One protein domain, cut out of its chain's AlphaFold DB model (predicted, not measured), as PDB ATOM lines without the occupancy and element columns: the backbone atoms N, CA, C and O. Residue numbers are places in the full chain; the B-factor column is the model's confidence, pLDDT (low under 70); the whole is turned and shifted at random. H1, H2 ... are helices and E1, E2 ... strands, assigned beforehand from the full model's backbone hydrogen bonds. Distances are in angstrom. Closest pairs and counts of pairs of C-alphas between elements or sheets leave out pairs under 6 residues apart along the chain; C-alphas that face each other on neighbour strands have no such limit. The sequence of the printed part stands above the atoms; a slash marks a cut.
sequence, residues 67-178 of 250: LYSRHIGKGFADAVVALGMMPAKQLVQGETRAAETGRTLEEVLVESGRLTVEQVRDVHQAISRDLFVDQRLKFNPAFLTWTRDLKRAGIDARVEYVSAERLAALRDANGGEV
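AT A GLANCE: This is residues 67 to 178 of the 250 residues of an uncharacterized protein of Burkholderia vietnamiensis (UniProt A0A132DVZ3). Two lobes sit at opposite ends of a long, loosely built model: one is a cluster of the three helices H1, H2 and H3, and the other is a two-stranded ribbon of E1 and E2 with H6 beside E1 and H5 set off from the strands across an open gap. H4 runs from the helical lobe toward the strands, and residues 69 to 75 make a second bridge. The printed part has 112 residues, with six named helices and two named strands in the order H1 H2 H3 H4 E1 H5 E2 H6; the sheet, E1 then E2, is parallel, and the class is mostly helix. The whole is loose, with a radius of gyration of the C-alphas of 16.7 A, and elongated, spanning 45 by 28 by 24 A.

HOW THE PARTS SIT: Residues 67 to 68 pair, antiparallel, with residues 131 to 132 of E1, residues 130 to 134. H1, residues 76 to 82, is the hub, touching three helices. With H2, residues 88 to 101, it forms a helical hairpin at a shallow tilt of 8 degrees, opposite ways; H2 touches it with residues 88 to 91 alone, and the closest C-alphas, of Val 81 and Ala 88, are 6.0 A apart. H3, residues 105 to 111, touches H2 about perpendicular, at 90 degrees, closest at the C-alphas of Ala 98 and Leu 105, 5.2 A. H3 only just touches H1, with 3 pairs of C-alphas within 8 A, the closest those of Phe 76 and Glu 106 at 7.9 A. H4, residues 117 to 127, touches H1 about perpendicular, at 83 degrees, with the C-alphas of Val 80 and Val 123 closest at 6.2 A. E1, H5, residues 141 to 152, and E2, residues 158 to 162, form a strand-helix-strand unit, two parallel neighbour strands with a helix between, whose crossover is right-handed. Across E1 and E2, N 131 and O 158 are 2.8 A apart and N 133 and O 160 2.9 A, within hydrogen-bond range. The closest C-alphas of E1 and H6, residues 164 to 173, are those of Asp 134 and Ala 164, 5.5 A apart. H5 and H6 are apart. Every O i to N i+4 pair is within hydrogen-bond range in H1, H3, H4, H5 and H6; in H2, 8 of 10 are.

IN THESE COORDINATES: H1 begins at C-alpha 76, (-47.085, 23.676, -5.292). From first to last C-alpha, H2 is 20.2 A long, H4 15.0 A, H5 16.5 A and H6 14.3 A. H6 ends at C-alpha 173, (-28.378, 9.147, -15.064).

THE WHOLE: The C-alphas of Glu 100 and Glu 165, the two farthest apart, are 48.5 A apart. The printed part has no cut, and no link is long. Residues 149 to 154, of which 149 to 152 belong to H5, stand free. Mean pLDDT of the printed part is 72.9; it is under 70 at 33 residues, among them 69 to 75, 124 to 130 and 172 to 178.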
ATOM      1  N   LEU A  67     -25.749  20.631 -10.175       73.44
ATOM      2  CA  LEU A  67     -26.753  19.888 -10.922       73.44
ATOM      3  C   LEU A  67     -28.108  20.049 -10.239       73.44
ATOM      4  O   LEU A  67     -28.209  20.011  -9.017       73.44
ATOM      5  N   TYR A  68     -29.145  20.217 -11.049       70.75
ATOM      6  CA  TYR A  68     -30.528  20.328 -10.606       70.75
ATOM      7  C   TYR A  68     -31.394  19.324 -11.380       70.75
ATOM      8  O   TYR A  68     -31.113  19.018 -12.543       70.75
ATOM      9  N   SER A  69     -32.429  18.772 -10.740       55.75
ATOM     10  CA  SER A  69     -33.369  17.854 -11.399       55.75
ATOM     11  C   SER A  69     -34.238  18.605 -12.420       55.75
ATOM     12  O   SER A  69     -34.557  19.775 -12.238       55.75
ATOM     13  N   ARG A  70     -34.617  17.953 -13.526       44.28
ATOM     14  CA  ARG A  70     -35.295  18.572 -14.689       44.28
ATOM     15  C   ARG A  70     -36.760  18.981 -14.435       44.28
ATOM     16  O   ARG A  70     -37.417  19.465 -15.347       44.28
ATOM     17  N   HIS A  71     -37.278  18.804 -13.218       39.81
ATOM     18  CA  HIS A  71     -38.668  19.104 -12.837       39.81
ATOM     19  C   HIS A  71     -38.806  20.474 -12.164       39.81
ATOM     20  O   HIS A  71     -39.532  20.669 -11.194       39.81
ATOM     21  N   ILE A  72     -38.077  21.444 -12.705       45.06
ATOM     22  CA  ILE A  72     -38.093  22.839 -12.289       45.06
ATOM     23  C   ILE A  72     -39.387  23.487 -12.788       45.06
ATOM     24  O   ILE A  72     -39.606  23.563 -13.990       45.06
ATOM     25  N   GLY A  73     -40.198  24.029 -11.875       42.06
ATOM     26  CA  GLY A  73     -41.225  25.016 -12.239       42.06
ATOM     27  C   GLY A  73     -42.672  24.532 -12.269       42.06
ATOM     28  O   GLY A  73     -43.508  25.225 -12.832       42.06
ATOM     29  N   LYS A  74     -42.994  23.396 -11.646       50.72
ATOM     30  CA  LYS A  74     -44.379  23.124 -11.251       50.72
ATOM     31  C   LYS A  74     -44.627  23.808  -9.910       50.72
ATOM     32  O   LYS A  74     -43.903  23.538  -8.955       50.72
ATOM     33  N   GLY A  75     -45.586  24.734  -9.856       60.72
ATOM     34  CA  GLY A  75     -46.003  25.346  -8.591       60.72
ATOM     35  C   GLY A  75     -46.478  24.275  -7.605       60.72
ATOM     36  O   GLY A  75     -46.758  23.145  -8.008       60.72
ATOM     37  N   PHE A  76     -46.592  24.611  -6.317       70.56
ATOM     38  CA  PHE A  76     -47.085  23.676  -5.292       70.56
ATOM     39  C   PHE A  76     -48.363  22.945  -5.754       70.56
ATOM     40  O   PHE A  76     -48.448  21.724  -5.659       70.56
ATOM     41  N   ALA A  77     -49.300  23.668  -6.378       72.44
ATOM     42  CA  ALA A  77     -50.509  23.114  -6.986       72.44
ATOM     43  C   ALA A  77     -50.223  22.027  -8.041       72.44
ATOM     44  O   ALA A  77     -50.737  20.913  -7.949       72.44
ATOM     45  N   ASP A  78     -49.356  22.300  -9.014       68.88
ATOM     46  CA  ASP A  78     -49.018  21.350 -10.077       68.88
ATOM     47  C   ASP A  78     -48.313  20.096  -9.552       68.88
ATOM     48  O   ASP A  78     -48.466  19.007 -10.115       68.88
ATOM     49  N   ALA A  79     -47.530  20.236  -8.484       69.19
ATOM     50  CA  ALA A  79     -46.866  19.118  -7.833       69.19
ATOM     51  C   ALA A  79     -47.843  18.253  -7.036       69.19
ATOM     52  O   ALA A  79     -47.785  17.031  -7.139       69.19
ATOM     53  N   VAL A  80     -48.802  18.863  -6.337       74.25
ATOM     54  CA  VAL A  80     -49.915  18.148  -5.692       74.25
ATOM     55  C   VAL A  80     -50.702  17.325  -6.722       74.25
ATOM     56  O   VAL A  80     -51.033  16.167  -6.456       74.25
ATOM     57  N   VAL A  81     -50.959  17.877  -7.918       76.56
ATOM     58  CA  VAL A  81     -51.610  17.132  -9.014       76.56
ATOM     59  C   VAL A  81     -50.716  16.016  -9.544       76.56
ATOM     60  O   VAL A  81     -51.182  14.893  -9.733       76.56
ATOM     61  N   ALA A  82     -49.435  16.299  -9.786       66.19
ATOM     62  CA  ALA A  82     -48.491  15.323 -10.331       66.19
ATOM     63  C   ALA A  82     -48.255  14.131  -9.390       66.19
ATOM     64  O   ALA A  82     -48.081  13.010  -9.862       66.19
ATOM     65  N   LEU A  83     -48.290  14.363  -8.077       69.81
ATOM     66  CA  LEU A  83     -48.183  13.327  -7.048       69.81
ATOM     67  C   LEU A  83     -49.500  12.572  -6.819       69.81
ATOM     68  O   LEU A  83     -49.555  11.677  -5.979       69.81
ATOM     69  N   GLY A  84     -50.572  12.926  -7.538       75.06
ATOM     70  CA  GLY A  84     -51.883  12.292  -7.405       75.06
ATOM     71  C   GLY A  84     -52.575  12.574  -6.071       75.06
ATOM     72  O   GLY A  84     -53.543  11.897  -5.735       75.06
ATOM     73  N   MET A  85     -52.101  13.566  -5.314       80.31
ATOM     74  CA  MET A  85     -52.649  13.905  -4.000       80.31
ATOM     75  C   MET A  85     -53.982  14.650  -4.115       80.31
ATOM     76  O   MET A  85     -54.823  14.549  -3.225       80.31
ATOM     77  N   MET A  86     -54.202  15.382  -5.215       81.25
ATOM     78  CA  MET A  86     -55.463  16.083  -5.465       81.25
ATOM     79  C   MET A  86     -55.704  16.341  -6.960       81.25
ATOM     80  O   MET A  86     -54.761  16.624  -7.697       81.25
ATOM     81  N   PRO A  87     -56.962  16.317  -7.436       80.38
ATOM     82  CA  PRO A  87     -57.287  16.751  -8.791       80.38
ATOM     83  C   PRO A  87     -57.230  18.281  -8.941       80.38
ATOM     84  O   PRO A  87     -57.723  19.014  -8.085       80.38
ATOM     85  N   ALA A  88     -56.751  18.759 -10.096       77.25
ATOM     86  CA  ALA A  88     -56.594  20.188 -10.418       77.25
ATOM     87  C   ALA A  88     -57.844  21.045 -10.132       77.25
ATOM     88  O   ALA A  88     -57.743  22.164  -9.643       77.25
ATOM     89  N   LYS A  89     -59.046  20.496 -10.357       80.00
ATOM     90  CA  LYS A  89     -60.320  21.197 -10.110       80.00
ATOM     91  C   LYS A  89     -60.526  21.609  -8.648       80.00
ATOM     92  O   LYS A  89     -61.222  22.584  -8.393       80.00
ATOM     93  N   GLN A  90     -59.964  20.863  -7.697       80.19
ATOM     94  CA  GLN A  90     -60.088  21.169  -6.270       80.19
ATOM     95  C   GLN A  90     -59.047  22.194  -5.800       80.19
ATOM     96  O   GLN A  90     -59.303  22.910  -4.835       80.19
ATOM     97  N   LEU A  91     -57.923  22.318  -6.512       82.38
ATOM     98  CA  LEU A  91     -56.884  23.306  -6.213       82.38
ATOM     99  C   LEU A  91     -57.329  24.732  -6.533       82.38
ATOM    100  O   LEU A  91     -57.029  25.629  -5.757       82.38
ATOM    101  N   VAL A  92     -58.149  24.927  -7.572       82.94
ATOM    102  CA  VAL A  92     -58.679  26.251  -7.952       82.94
ATOM    103  C   VAL A  92     -59.432  26.928  -6.796       82.94
ATOM    104  O   VAL A  92     -59.291  28.129  -6.574       82.94
ATOM    105  N   GLN A  93     -60.206  26.167  -6.010       82.19
ATOM    106  CA  GLN A  93     -60.888  26.708  -4.823       82.19
ATOM    107  C   GLN A  93     -59.904  27.096  -3.713       82.19
ATOM    108  O   GLN A  93     -60.115  28.099  -3.033       82.19
ATOM    109  N   GLY A  94     -58.837  26.312  -3.533       80.06
ATOM    110  CA  GLY A  94     -57.767  26.625  -2.587       80.06
ATOM    111  C   GLY A  94     -56.993  27.877  -2.994       80.06
ATOM    112  O   GLY A  94     -56.757  28.738  -2.156       80.06
ATOM    113  N   GLU A  95     -56.669  28.017  -4.280       79.94
ATOM    114  CA  GLU A  95     -55.947  29.167  -4.840       79.94
ATOM    115  C   GLU A  95     -56.762  30.453  -4.741       79.94
ATOM    116  O   GLU A  95     -56.242  31.480  -4.308       79.94
ATOM    117  N   THR A  96     -58.057  30.383  -5.062       80.69
ATOM    118  CA  THR A  96     -58.974  31.525  -4.926       80.69
ATOM    119  C   THR A  96     -59.023  31.996  -3.474       80.69
ATOM    120  O   THR A  96     -58.851  33.175  -3.183       80.69
ATOM    121  N   ARG A  97     -59.159  31.055  -2.534       79.44
ATOM    122  CA  ARG A  97     -59.220  31.366  -1.105       79.44
ATOM    123  C   ARG A  97     -57.884  31.864  -0.547       79.44
ATOM    124  O   ARG A  97     -57.879  32.732   0.322       79.44
ATOM    125  N   ALA A  98     -56.762  31.352  -1.045       77.31
ATOM    126  CA  ALA A  98     -55.422  31.836  -0.714       77.31
ATOM    127  C   ALA A  98     -55.221  33.285  -1.184       77.31
ATOM    128  O   ALA A  98     -54.767  34.123  -0.408       77.31
ATOM    129  N   ALA A  99     -55.658  33.609  -2.406       74.44
ATOM    130  CA  ALA A  99     -55.620  34.969  -2.938       74.44
ATOM    131  C   ALA A  99     -56.513  35.942  -2.140       74.44
ATOM    132  O   ALA A  99     -56.096  37.063  -1.862       74.44
ATOM    133  N   GLU A 100     -57.705  35.508  -1.721       79.00
ATOM    134  CA  GLU A 100     -58.638  36.312  -0.913       79.00
ATOM    135  C   GLU A 100     -58.150  36.555   0.522       79.00
ATOM    136  O   GLU A 100     -58.381  37.622   1.089       79.00
ATOM    137  N   THR A 101     -57.482  35.569   1.125       75.44
ATOM    138  CA  THR A 101     -57.010  35.646   2.519       75.44
ATOM    139  C   THR A 101     -55.573  36.149   2.656       75.44
ATOM    140  O   THR A 101     -55.136  36.428   3.773       75.44
ATOM    141  N   GLY A 102     -54.833  36.262   1.549       70.19
ATOM    142  CA  GLY A 102     -53.408  36.601   1.544       70.19
ATOM    143  C   GLY A 102     -52.515  35.535   2.193       70.19
ATOM    144  O   GLY A 102     -51.372  35.830   2.537       70.19
ATOM    145  N   ARG A 103     -53.038  34.320   2.398       72.50
ATOM    146  CA  ARG A 103     -52.315  33.174   2.964       72.50
ATOM    147  C   ARG A 103     -51.712  32.317   1.861       72.50
ATOM    148  O   ARG A 103     -52.097  32.416   0.696       72.50
ATOM    149  N   THR A 104     -50.772  31.452   2.223       70.94
ATOM    150  CA  THR A 104     -50.225  30.489   1.263       70.94
ATOM    151  C   THR A 104     -51.265  29.410   0.940       70.94
ATOM    152  O   THR A 104     -52.097  29.049   1.775       70.94
ATOM    153  N   LEU A 105     -51.228  28.871  -0.285       78.38
ATOM    154  CA  LEU A 105     -52.112  27.773  -0.702       78.38
ATOM    155  C   LEU A 105     -51.999  26.567   0.246       78.38
ATOM    156  O   LEU A 105     -52.980  25.893   0.532       78.38
ATOM    157  N   GLU A 106     -50.800  26.330   0.760       78.38
ATOM    158  CA  GLU A 106     -50.460  25.245   1.676       78.38
ATOM    159  C   GLU A 106     -51.228  25.364   2.995       78.38
ATOM    160  O   GLU A 106     -51.903  24.421   3.406       78.38
ATOM    161  N   GLU A 107     -51.188  26.545   3.616       75.44
ATOM    162  CA  GLU A 107     -51.906  26.843   4.857       75.44
ATOM    163  C   GLU A 107     -53.411  26.666   4.676       75.44
ATOM    164  O   GLU A 107     -54.065  26.042   5.508       75.44
ATOM    165  N   VAL A 108     -53.955  27.141   3.553       82.69
ATOM    166  CA  VAL A 108     -55.383  27.012   3.234       82.69
ATOM    167  C   VAL A 108     -55.783  25.548   3.021       82.69
ATOM    168  O   VAL A 108     -56.869  25.132   3.434       82.69
ATOM    169  N   LEU A 109     -54.930  24.737   2.394       84.62
ATOM    170  CA  LEU A 109     -55.200  23.316   2.162       84.62
ATOM    171  C   LEU A 109     -55.056  22.473   3.435       84.62
ATOM    172  O   LEU A 109     -55.821  21.523   3.607       84.62
ATOM    173  N   VAL A 110     -54.152  22.840   4.343       85.69
ATOM    174  CA  VAL A 110     -54.028  22.208   5.667       85.69
ATOM    175  C   VAL A 110     -55.196  22.597   6.569       85.69
ATOM    176  O   VAL A 110     -55.824  21.732   7.175       85.69
ATOM    177  N   GLU A 111     -55.554  23.881   6.614       83.88
ATOM    178  CA  GLU A 111     -56.663  24.400   7.428       83.88
ATOM    179  C   GLU A 111     -58.021  23.863   6.955       83.88
ATOM    180  O   GLU A 111     -58.897  23.566   7.764       83.88
ATOM    181  N   SER A 112     -58.189  23.664   5.644       83.38
ATOM    182  CA  SER A 112     -59.379  23.013   5.080       83.38
ATOM    183  C   SER A 112     -59.370  21.482   5.196       83.38
ATOM    184  O   SER A 112     -60.324  20.841   4.751       83.38
ATOM    185  N   GLY A 113     -58.322  20.892   5.781       84.06
ATOM    186  CA  GLY A 113     -58.184  19.447   5.978       84.06
ATOM    187  C   GLY A 113     -58.004  18.651   4.683       84.06
ATOM    188  O   GLY A 113     -58.255  17.448   4.664       84.06
ATOM    189  N   ARG A 114     -57.613  19.309   3.585       82.94
ATOM    190  CA  ARG A 114     -57.445  18.674   2.270       82.94
ATOM    191  C   ARG A 114     -56.043  18.129   2.020       82.94
ATOM    192  O   ARG A 114     -55.893  17.267   1.160       82.94
ATOM    193  N   LEU A 115     -55.047  18.621   2.749       84.75
ATOM    194  CA  LEU A 115     -53.703  18.050   2.820       84.75
ATOM    195  C   LEU A 115     -53.282  17.939   4.285       84.75
ATOM    196  O   LEU A 115     -53.607  18.811   5.091       84.75
ATOM    197  N   THR A 116     -52.542  16.890   4.633       85.06
ATOM    198  CA  THR A 116     -51.881  16.807   5.942       85.06
ATOM    199  C   THR A 116     -50.527  17.510   5.919       85.06
ATOM    200  O   THR A 116     -49.950  17.754   4.857       85.06
ATOM    201  N   VAL A 117     -49.983  17.808   7.099       76.50
ATOM    202  CA  VAL A 117     -48.648  18.419   7.236       76.50
ATOM    203  C   VAL A 117     -47.564  17.515   6.634       76.50
ATOM    204  O   VAL A 117     -46.618  18.000   6.015       76.50
ATOM    205  N   GLU A 118     -47.719  16.195   6.747       74.50
ATOM    206  CA  GLU A 118     -46.827  15.210   6.134       74.50
ATOM    207  C   GLU A 118     -46.911  15.252   4.608       74.50
ATOM    208  O   GLU A 118     -45.879  15.280   3.947       74.50
ATOM    209  N   GLN A 119     -48.116  15.340   4.041       74.88
ATOM    210  CA  GLN A 119     -48.299  15.442   2.591       74.88
ATOM    211  C   GLN A 119     -47.746  16.755   2.040       74.88
ATOM    212  O   GLN A 119     -47.111  16.753   0.994       74.88
ATOM    213  N   VAL A 120     -47.921  17.868   2.759       73.25
ATOM    214  CA  VAL A 120     -47.295  19.152   2.413       73.25
ATOM    215  C   VAL A 120     -45.776  19.016   2.400       73.25
ATOM    216  O   VAL A 120     -45.134  19.460   1.454       73.25
ATOM    217  N   ARG A 121     -45.188  18.343   3.395       66.69
ATOM    218  CA  ARG A 121     -43.748  18.062   3.425       66.69
ATOM    219  C   ARG A 121     -43.308  17.185   2.249       66.69
ATOM    220  O   ARG A 121     -42.249  17.437   1.686       66.69
ATOM    221  N   ASP A 122     -44.090  16.181   1.874       66.38
ATOM    222  CA  ASP A 122     -43.760  15.274   0.771       66.38
ATOM    223  C   ASP A 122     -43.894  15.977  -0.595       66.38
ATOM    224  O   ASP A 122     -43.048  15.791  -1.471       66.38
ATOM    225  N   VAL A 123     -44.883  16.870  -0.752       70.69
ATOM    226  CA  VAL A 123     -44.967  17.796  -1.892       70.69
ATOM    227  C   VAL A 123     -43.742  18.690  -1.902       70.69
ATOM    228  O   VAL A 123     -43.074  18.741  -2.926       70.69
ATOM    229  N   HIS A 124     -43.404  19.325  -0.773       65.25
ATOM    230  CA  HIS A 124     -42.199  20.144  -0.615       65.25
ATOM    231  C   HIS A 124     -40.934  19.392  -0.961       65.25
ATOM    232  O   HIS A 124     -40.077  19.969  -1.597       65.25
ATOM    233  N   GLN A 125     -40.802  18.113  -0.625       61.28
ATOM    234  CA  GLN A 125     -39.650  17.315  -1.044       61.28
ATOM    235  C   GLN A 125     -39.644  17.062  -2.554       61.28
ATOM    236  O   GLN A 125     -38.583  17.115  -3.170       61.28
ATOM    237  N   ALA A 126     -40.811  16.846  -3.158       59.91
ATOM    238  CA  ALA A 126     -40.945  16.664  -4.599       59.91
ATOM    239  C   ALA A 126     -40.765  17.967  -5.407       59.91
ATOM    240  O   ALA A 126     -40.319  17.904  -6.552       59.91
ATOM    241  N   ILE A 127     -41.104  19.133  -4.836       57.78
ATOM    242  CA  ILE A 127     -40.866  20.460  -5.438       57.78
ATOM    243  C   ILE A 127     -39.528  21.067  -5.039       57.78
ATOM    244  O   ILE A 127     -39.009  21.915  -5.772       57.78
ATOM    245  N   SER A 128     -38.956  20.656  -3.901       53.53
ATOM    246  CA  SER A 128     -37.639  21.106  -3.477       53.53
ATOM    247  C   SER A 128     -36.665  20.562  -4.492       53.53
ATOM    248  O   SER A 128     -36.520  19.359  -4.703       53.53
ATOM    249  N   ARG A 129     -36.035  21.500  -5.181       61.03
ATOM    250  CA  ARG A 129     -34.999  21.210  -6.149       61.03
ATOM    251  C   ARG A 129     -33.837  20.633  -5.347       61.03
ATOM    252  O   ARG A 129     -33.144  21.404  -4.684       61.03
ATOM    253  N   ASP A 130     -33.658  19.311  -5.380       66.94
ATOM    254  CA  ASP A 130     -32.424  18.685  -4.914       66.94
ATOM    255  C   ASP A 130     -31.295  19.257  -5.769       66.94
ATOM    256  O   ASP A 130     -31.151  18.985  -6.969       66.94
ATOM    257  N   LEU A 131     -30.557  20.166  -5.150       77.81
ATOM    258  CA  LEU A 131     -29.426  20.834  -5.733       77.81
ATOM    259  C   LEU A 131     -28.202  20.012  -5.360       77.81
ATOM    260  O   LEU A 131     -27.678  20.127  -4.252       77.81
ATOM    261  N   PHE A 132     -27.753  19.171  -6.282       80.50
ATOM    262  CA  PHE A 132     -26.534  18.401  -6.095       80.50
ATOM    263  C   PHE A 132     -25.348  19.295  -6.426       80.50
ATOM    264  O   PHE A 132     -25.230  19.821  -7.535       80.50
ATOM    265  N   VAL A 133     -24.467  19.492  -5.455       83.88
ATOM    266  CA  VAL A 133     -23.351  20.432  -5.559       83.88
ATOM    267  C   VAL A 133     -22.064  19.721  -5.194       83.88
ATOM    268  O   VAL A 133     -22.024  18.966  -4.224       83.88
ATOM    269  N   ASP A 134     -20.994  19.974  -5.946       83.81
ATOM    270  CA  ASP A 134     -19.668  19.507  -5.545       83.81
ATOM    271  C   ASP A 134     -19.341  20.048  -4.144       83.81
ATOM    272  O   ASP A 134     -19.377  21.256  -3.898       83.81
ATOM    273  N   GLN A 135     -18.992  19.158  -3.219       84.19
ATOM    274  CA  GLN A 135     -18.598  19.496  -1.848       84.19
ATOM    275  C   GLN A 135     -17.544  20.617  -1.753       84.19
ATOM    276  O   GLN A 135     -17.525  21.363  -0.773       84.19
ATOM    277  N   ARG A 136     -16.689  20.784  -2.774       81.50
ATOM    278  CA  ARG A 136     -15.679  21.854  -2.855       81.50
ATOM    279  C   ARG A 136     -16.296  23.254  -2.926       81.50
ATOM    280  O   ARG A 136     -15.636  24.223  -2.557       81.50
ATOM    281  N   LEU A 137     -17.554  23.376  -3.353       82.81
ATOM    282  CA  LEU A 137     -18.278  24.646  -3.434       82.81
ATOM    283  C   LEU A 137     -18.985  25.060  -2.140       82.81
ATOM    284  O   LEU A 137     -19.524  26.164  -2.093       82.81
ATOM    285  N   LYS A 138     -18.955  24.242  -1.080       82.12
ATOM    286  CA  LYS A 138     -19.669  24.504   0.185       82.12
ATOM    287  C   LYS A 138     -19.438  25.904   0.764       82.12
ATOM    288  O   LYS A 138     -20.353  26.495   1.327       82.12
ATOM    289  N   PHE A 139     -18.230  26.440   0.604       82.81
ATOM    290  CA  PHE A 139     -17.854  27.774   1.085       82.81
ATOM    291  C   PHE A 139     -17.529  28.749  -0.051       82.81
ATOM    292  O   PHE A 139     -16.937  29.802   0.179       82.81
ATOM    293  N   ASN A 140     -17.883  28.406  -1.292       86.69
ATOM    294  CA  ASN A 140     -17.611  29.264  -2.432       86.69
ATOM    295  C   ASN A 140     -18.536  30.499  -2.391       86.69
ATOM    296  O   ASN A 140     -19.761  30.349  -2.357       86.69
ATOM    297  N   PRO A 141     -17.991  31.726  -2.438       84.12
ATOM    298  CA  PRO A 141     -18.788  32.944  -2.299       84.12
ATOM    299  C   PRO A 141     -19.787  33.152  -3.444       84.12
ATOM    300  O   PRO A 141     -20.874  33.685  -3.212       84.12
ATOM    301  N   ALA A 142     -19.474  32.701  -4.664       84.25
ATOM    302  CA  ALA A 142     -20.402  32.771  -5.793       84.25
ATOM    303  C   ALA A 142     -21.599  31.834  -5.583       84.25
ATOM    304  O   ALA A 142     -22.732  32.208  -5.870       84.25
ATOM    305  N   PHE A 143     -21.361  30.650  -5.012       87.19
ATOM    306  CA  PHE A 143     -22.418  29.697  -4.675       87.19
ATOM    307  C   PHE A 143     -23.327  30.210  -3.546       87.19
ATOM    308  O   PHE A 143     -24.551  30.164  -3.660       87.19
ATOM    309  N   LEU A 144     -22.745  30.770  -2.482       87.69
ATOM    310  CA  LEU A 144     -23.506  31.351  -1.368       87.69
ATOM    311  C   LEU A 144     -24.333  32.573  -1.797       87.69
ATOM    312  O   LEU A 144     -25.463  32.757  -1.351       87.69
ATOM    313  N   THR A 145     -23.784  33.403  -2.686       89.12
ATOM    314  CA  THR A 145     -24.513  34.547  -3.252       89.12
ATOM    315  C   THR A 145     -25.688  34.066  -4.092       89.12
ATOM    316  O   THR A 145     -26.815  34.499  -3.875       89.12
ATOM    317  N   TRP A 146     -25.447  33.101  -4.976       86.56
ATOM    318  CA  TRP A 146     -26.478  32.565  -5.854       86.56
ATOM    319  C   TRP A 146     -27.603  31.846  -5.093       86.56
ATOM    320  O   TRP A 146     -28.772  32.080  -5.370       86.56
ATOM    321  N   THR A 147     -27.290  31.044  -4.073       85.12
ATOM    322  CA  THR A 147     -28.315  30.409  -3.215       85.12
ATOM    323  C   THR A 147     -29.139  31.424  -2.423       85.12
ATOM    324  O   THR A 147     -30.346  31.250  -2.250       85.12
ATOM    325  N   ARG A 148     -28.529  32.532  -1.987       81.69
ATOM    326  CA  ARG A 148     -29.264  33.655  -1.395       81.69
ATOM    327  C   ARG A 148     -30.199  34.319  -2.410       81.69
ATOM    328  O   ARG A 148     -31.307  34.698  -2.038       81.69
ATOM    329  N   ASP A 149     -29.770  34.456  -3.659       81.25
ATOM    330  CA  ASP A 149     -30.578  35.050  -4.727       81.25
ATOM    331  C   ASP A 149     -31.741  34.125  -5.130       81.25
ATOM    332  O   ASP A 149     -32.863  34.601  -5.290       81.25
ATOM    333  N   LEU A 150     -31.521  32.805  -5.155       77.25
ATOM    334  CA  LEU A 150     -32.582  31.798  -5.284       77.25
ATOM    335  C   LEU A 150     -33.643  31.967  -4.191       77.25
ATOM    336  O   LEU A 150     -34.830  32.085  -4.491       77.25
ATOM    337  N   LYS A 151     -33.215  32.085  -2.932       73.94
ATOM    338  CA  LYS A 151     -34.131  32.296  -1.807       73.94
ATOM    339  C   LYS A 151     -34.927  33.600  -1.935       73.94
ATOM    340  O   LYS A 151     -36.111  33.627  -1.613       73.94
ATOM    341  N   ARG A 152     -34.306  34.678  -2.432       71.25
ATOM    342  CA  ARG A 152     -34.992  35.955  -2.721       71.25
ATOM    343  C   ARG A 152     -36.022  35.834  -3.843       71.25
ATOM    344  O   ARG A 152     -37.020  36.541  -3.805       71.25
ATOM    345  N   ALA A 153     -35.797  34.936  -4.797       65.44
ATOM    346  CA  ALA A 153     -36.740  34.604  -5.861       65.44
ATOM    347  C   ALA A 153     -37.848  33.624  -5.414       65.44
ATOM    348  O   ALA A 153     -38.598  33.130  -6.251       65.44
ATOM    349  N   GLY A 154     -37.951  33.317  -4.114       58.69
ATOM    350  CA  GLY A 154     -38.933  32.367  -3.582       58.69
ATOM    351  C   GLY A 154     -38.579  30.901  -3.842       58.69
ATOM    352  O   GLY A 154     -39.432  30.030  -3.721       58.69
ATOM    353  N   ILE A 155     -37.328  30.613  -4.213       68.25
ATOM    354  CA  ILE A 155     -36.847  29.264  -4.496       68.25
ATOM    355  C   ILE A 155     -36.101  28.744  -3.271       68.25
ATOM    356  O   ILE A 155     -34.950  29.119  -3.036       68.25
ATOM    357  N   ASP A 156     -36.732  27.846  -2.520       67.31
ATOM    358  CA  ASP A 156     -36.076  27.151  -1.412       67.31
ATOM    359  C   ASP A 156     -35.450  25.839  -1.913       67.31
ATOM    360  O   ASP A 156     -36.096  24.796  -2.016       67.31
ATOM    361  N   ALA A 157     -34.189  25.921  -2.348       70.38
ATOM    362  CA  ALA A 157     -33.455  24.779  -2.883       70.38
ATOM    363  C   ALA A 157     -32.817  23.961  -1.754       70.38
ATOM    364  O   ALA A 157     -32.066  24.493  -0.929       70.38
ATOM    365  N   ARG A 158     -33.039  22.644  -1.761       72.69
ATOM    366  CA  ARG A 158     -32.378  21.727  -0.834       72.69
ATOM    367  C   ARG A 158     -31.005  21.371  -1.390       72.69
ATOM    368  O   ARG A 158     -30.898  20.714  -2.417       72.69
ATOM    369  N   VAL A 159     -29.944  21.811  -0.720       82.50
ATOM    370  CA  VAL A 159     -28.571  21.559  -1.180       82.50
ATOM    371  C   VAL A 159     -28.051  20.235  -0.631       82.50
ATOM    372  O   VAL A 159     -27.910  20.076   0.583       82.50
ATOM    373  N   GLU A 160     -27.695  19.318  -1.527       83.62
ATOM    374  CA  GLU A 160     -26.954  18.099  -1.217       83.62
ATOM    375  C   GLU A 160     -25.512  18.223  -1.721       83.62
ATOM    376  O   GLU A 160     -25.250  18.383  -2.915       83.62
ATOM    377  N   TYR A 161     -24.555  18.133  -0.799       84.69
ATOM    378  CA  TYR A 161     -23.138  18.143  -1.145       84.69
ATOM    379  C   TYR A 161     -22.673  16.734  -1.492       84.69
ATOM    380  O   TYR A 161     -22.697  15.837  -0.649       84.69
ATOM    381  N   VAL A 162     -22.202  16.556  -2.720       80.62
ATOM    382  CA  VAL A 162     -21.764  15.272  -3.264       80.62
ATOM    383  C   VAL A 162     -20.324  15.356  -3.768       80.62
ATOM    384  O   VAL A 162     -19.777  16.436  -4.004       80.62
ATOM    385  N   SER A 163     -19.673  14.205  -3.936       78.00
ATOM    386  CA  SER A 163     -18.369  14.156  -4.604       78.00
ATOM    387  C   SER A 163     -18.511  14.487  -6.095       78.00
ATOM    388  O   SER A 163     -19.555  14.231  -6.696       78.00
ATOM    389  N   ALA A 164     -17.440  14.984  -6.718       78.06
ATOM    390  CA  ALA A 164     -17.397  15.221  -8.165       78.06
ATOM    391  C   ALA A 164     -17.797  13.975  -8.982       78.06
ATOM    392  O   ALA A 164     -18.485  14.073  -9.995       78.06
ATOM    393  N   GLU A 165     -17.409  12.786  -8.509       73.44
ATOM    394  CA  GLU A 165     -17.735  11.501  -9.139       73.44
ATOM    395  C   GLU A 165     -19.228  11.195  -9.081       73.44
ATOM    396  O   GLU A 165     -19.826  10.793 -10.079       73.44
ATOM    397  N   ARG A 166     -19.844  11.422  -7.916       71.62
ATOM    398  CA  ARG A 166     -21.279  11.228  -7.730       71.62
ATOM    399  C   ARG A 166     -22.074  12.246  -8.539       71.62
ATOM    400  O   ARG A 166     -23.047  11.860  -9.177       71.62
ATOM    401  N   LEU A 167     -21.639  13.505  -8.560       77.88
ATOM    402  CA  LEU A 167     -22.275  14.569  -9.339       77.88
ATOM    403  C   LEU A 167     -22.332  14.224 -10.828       77.88
ATOM    404  O   LEU A 167     -23.319  14.493 -11.505       77.88
ATOM    405  N   ALA A 168     -21.279  13.603 -11.338       71.75
ATOM    406  CA  ALA A 168     -21.241  13.190 -12.721       71.75
ATOM    407  C   ALA A 168     -22.019  11.909 -13.021       71.75
ATOM    408  O   ALA A 168     -22.698  11.847 -14.038       71.75
ATOM    409  N   ALA A 169     -22.009  10.926 -12.117       67.81
ATOM    410  CA  ALA A 169     -22.910   9.782 -12.235       67.81
ATOM    411  C   ALA A 169     -24.386  10.232 -12.276       67.81
ATOM    412  O   ALA A 169     -25.188   9.670 -13.016       67.81
ATOM    413  N   LEU A 170     -24.735  11.286 -11.523       69.94
ATOM    414  CA  LEU A 170     -26.058  11.916 -11.564       69.94
ATOM    415  C   LEU A 170     -26.332  12.646 -12.892       69.94
ATOM    416  O   LEU A 170     -27.477  12.657 -13.338       69.94
ATOM    417  N   ARG A 171     -25.313  13.214 -13.555       70.19
ATOM    418  CA  ARG A 171     -25.448  13.790 -14.912       70.19
ATOM    419  C   ARG A 171     -25.808  12.736 -15.939       70.19
ATOM    420  O   ARG A 171     -26.756  12.932 -16.697       70.19
ATOM    421  N   ASP A 172     -25.071  11.633 -15.920       61.50
ATOM    422  CA  ASP A 172     -25.254  10.528 -16.857       61.50
ATOM    423  C   ASP A 172     -26.630   9.867 -16.659       61.50
ATOM    424  O   ASP A 172     -27.317   9.551 -17.630       61.50
ATOM    425  N   ALA A 173     -27.078   9.727 -15.404       57.62
ATOM    426  CA  ALA A 173     -28.378   9.147 -15.064       57.62
ATOM    427  C   ALA A 173     -29.579  10.047 -15.419       57.62
ATOM    428  O   ALA A 173     -30.623   9.534 -15.820       57.62
ATOM    429  N   ASN A 174     -29.451  11.376 -15.312       56.69
ATOM    430  CA  ASN A 174     -30.547  12.316 -15.596       56.69
ATOM    431  C   ASN A 174     -30.749  12.619 -17.093       56.69
ATOM    432  O   ASN A 174     -31.562  13.484 -17.432       56.69
ATOM    433  N   GLY A 175     -30.017  11.954 -17.998       45.69
ATOM    434  CA  GLY A 175     -30.112  12.191 -19.445       45.69
ATOM    435  C   GLY A 175     -29.818  13.645 -19.835       45.69
ATOM    436  O   GLY A 175     -30.357  14.146 -20.823       45.69
ATOM    437  N   GLY A 176     -29.033  14.347 -19.010       44.59
ATOM    438  CA  GLY A 176     -28.744  15.763 -19.162       44.59
ATOM    439  C   GLY A 176     -27.872  16.004 -20.383       44.59
ATOM    440  O   GLY A 176     -26.768  15.474 -20.482       44.59
ATOM    441  N   GLU A 177     -28.381  16.826 -21.295       40.47
ATOM    442  CA  GLU A 177     -27.620  17.415 -22.387       40.47
ATOM    443  C   GLU A 177     -26.305  17.971 -21.829       40.47
ATOM    444  O   GLU A 177     -26.282  18.746 -20.869       40.47
ATOM    445  N   VAL A 178     -25.202  17.465 -22.377       39.62
ATOM    446  CA  VAL A 178     -23.845  17.711 -21.902       39.62
ATOM    447  C   VAL A 178     -23.553  19.205 -22.014       39.62
ATOM    448  O   VAL A 178     -23.131  19.692 -23.060       39.62
TER     449      VAL A 178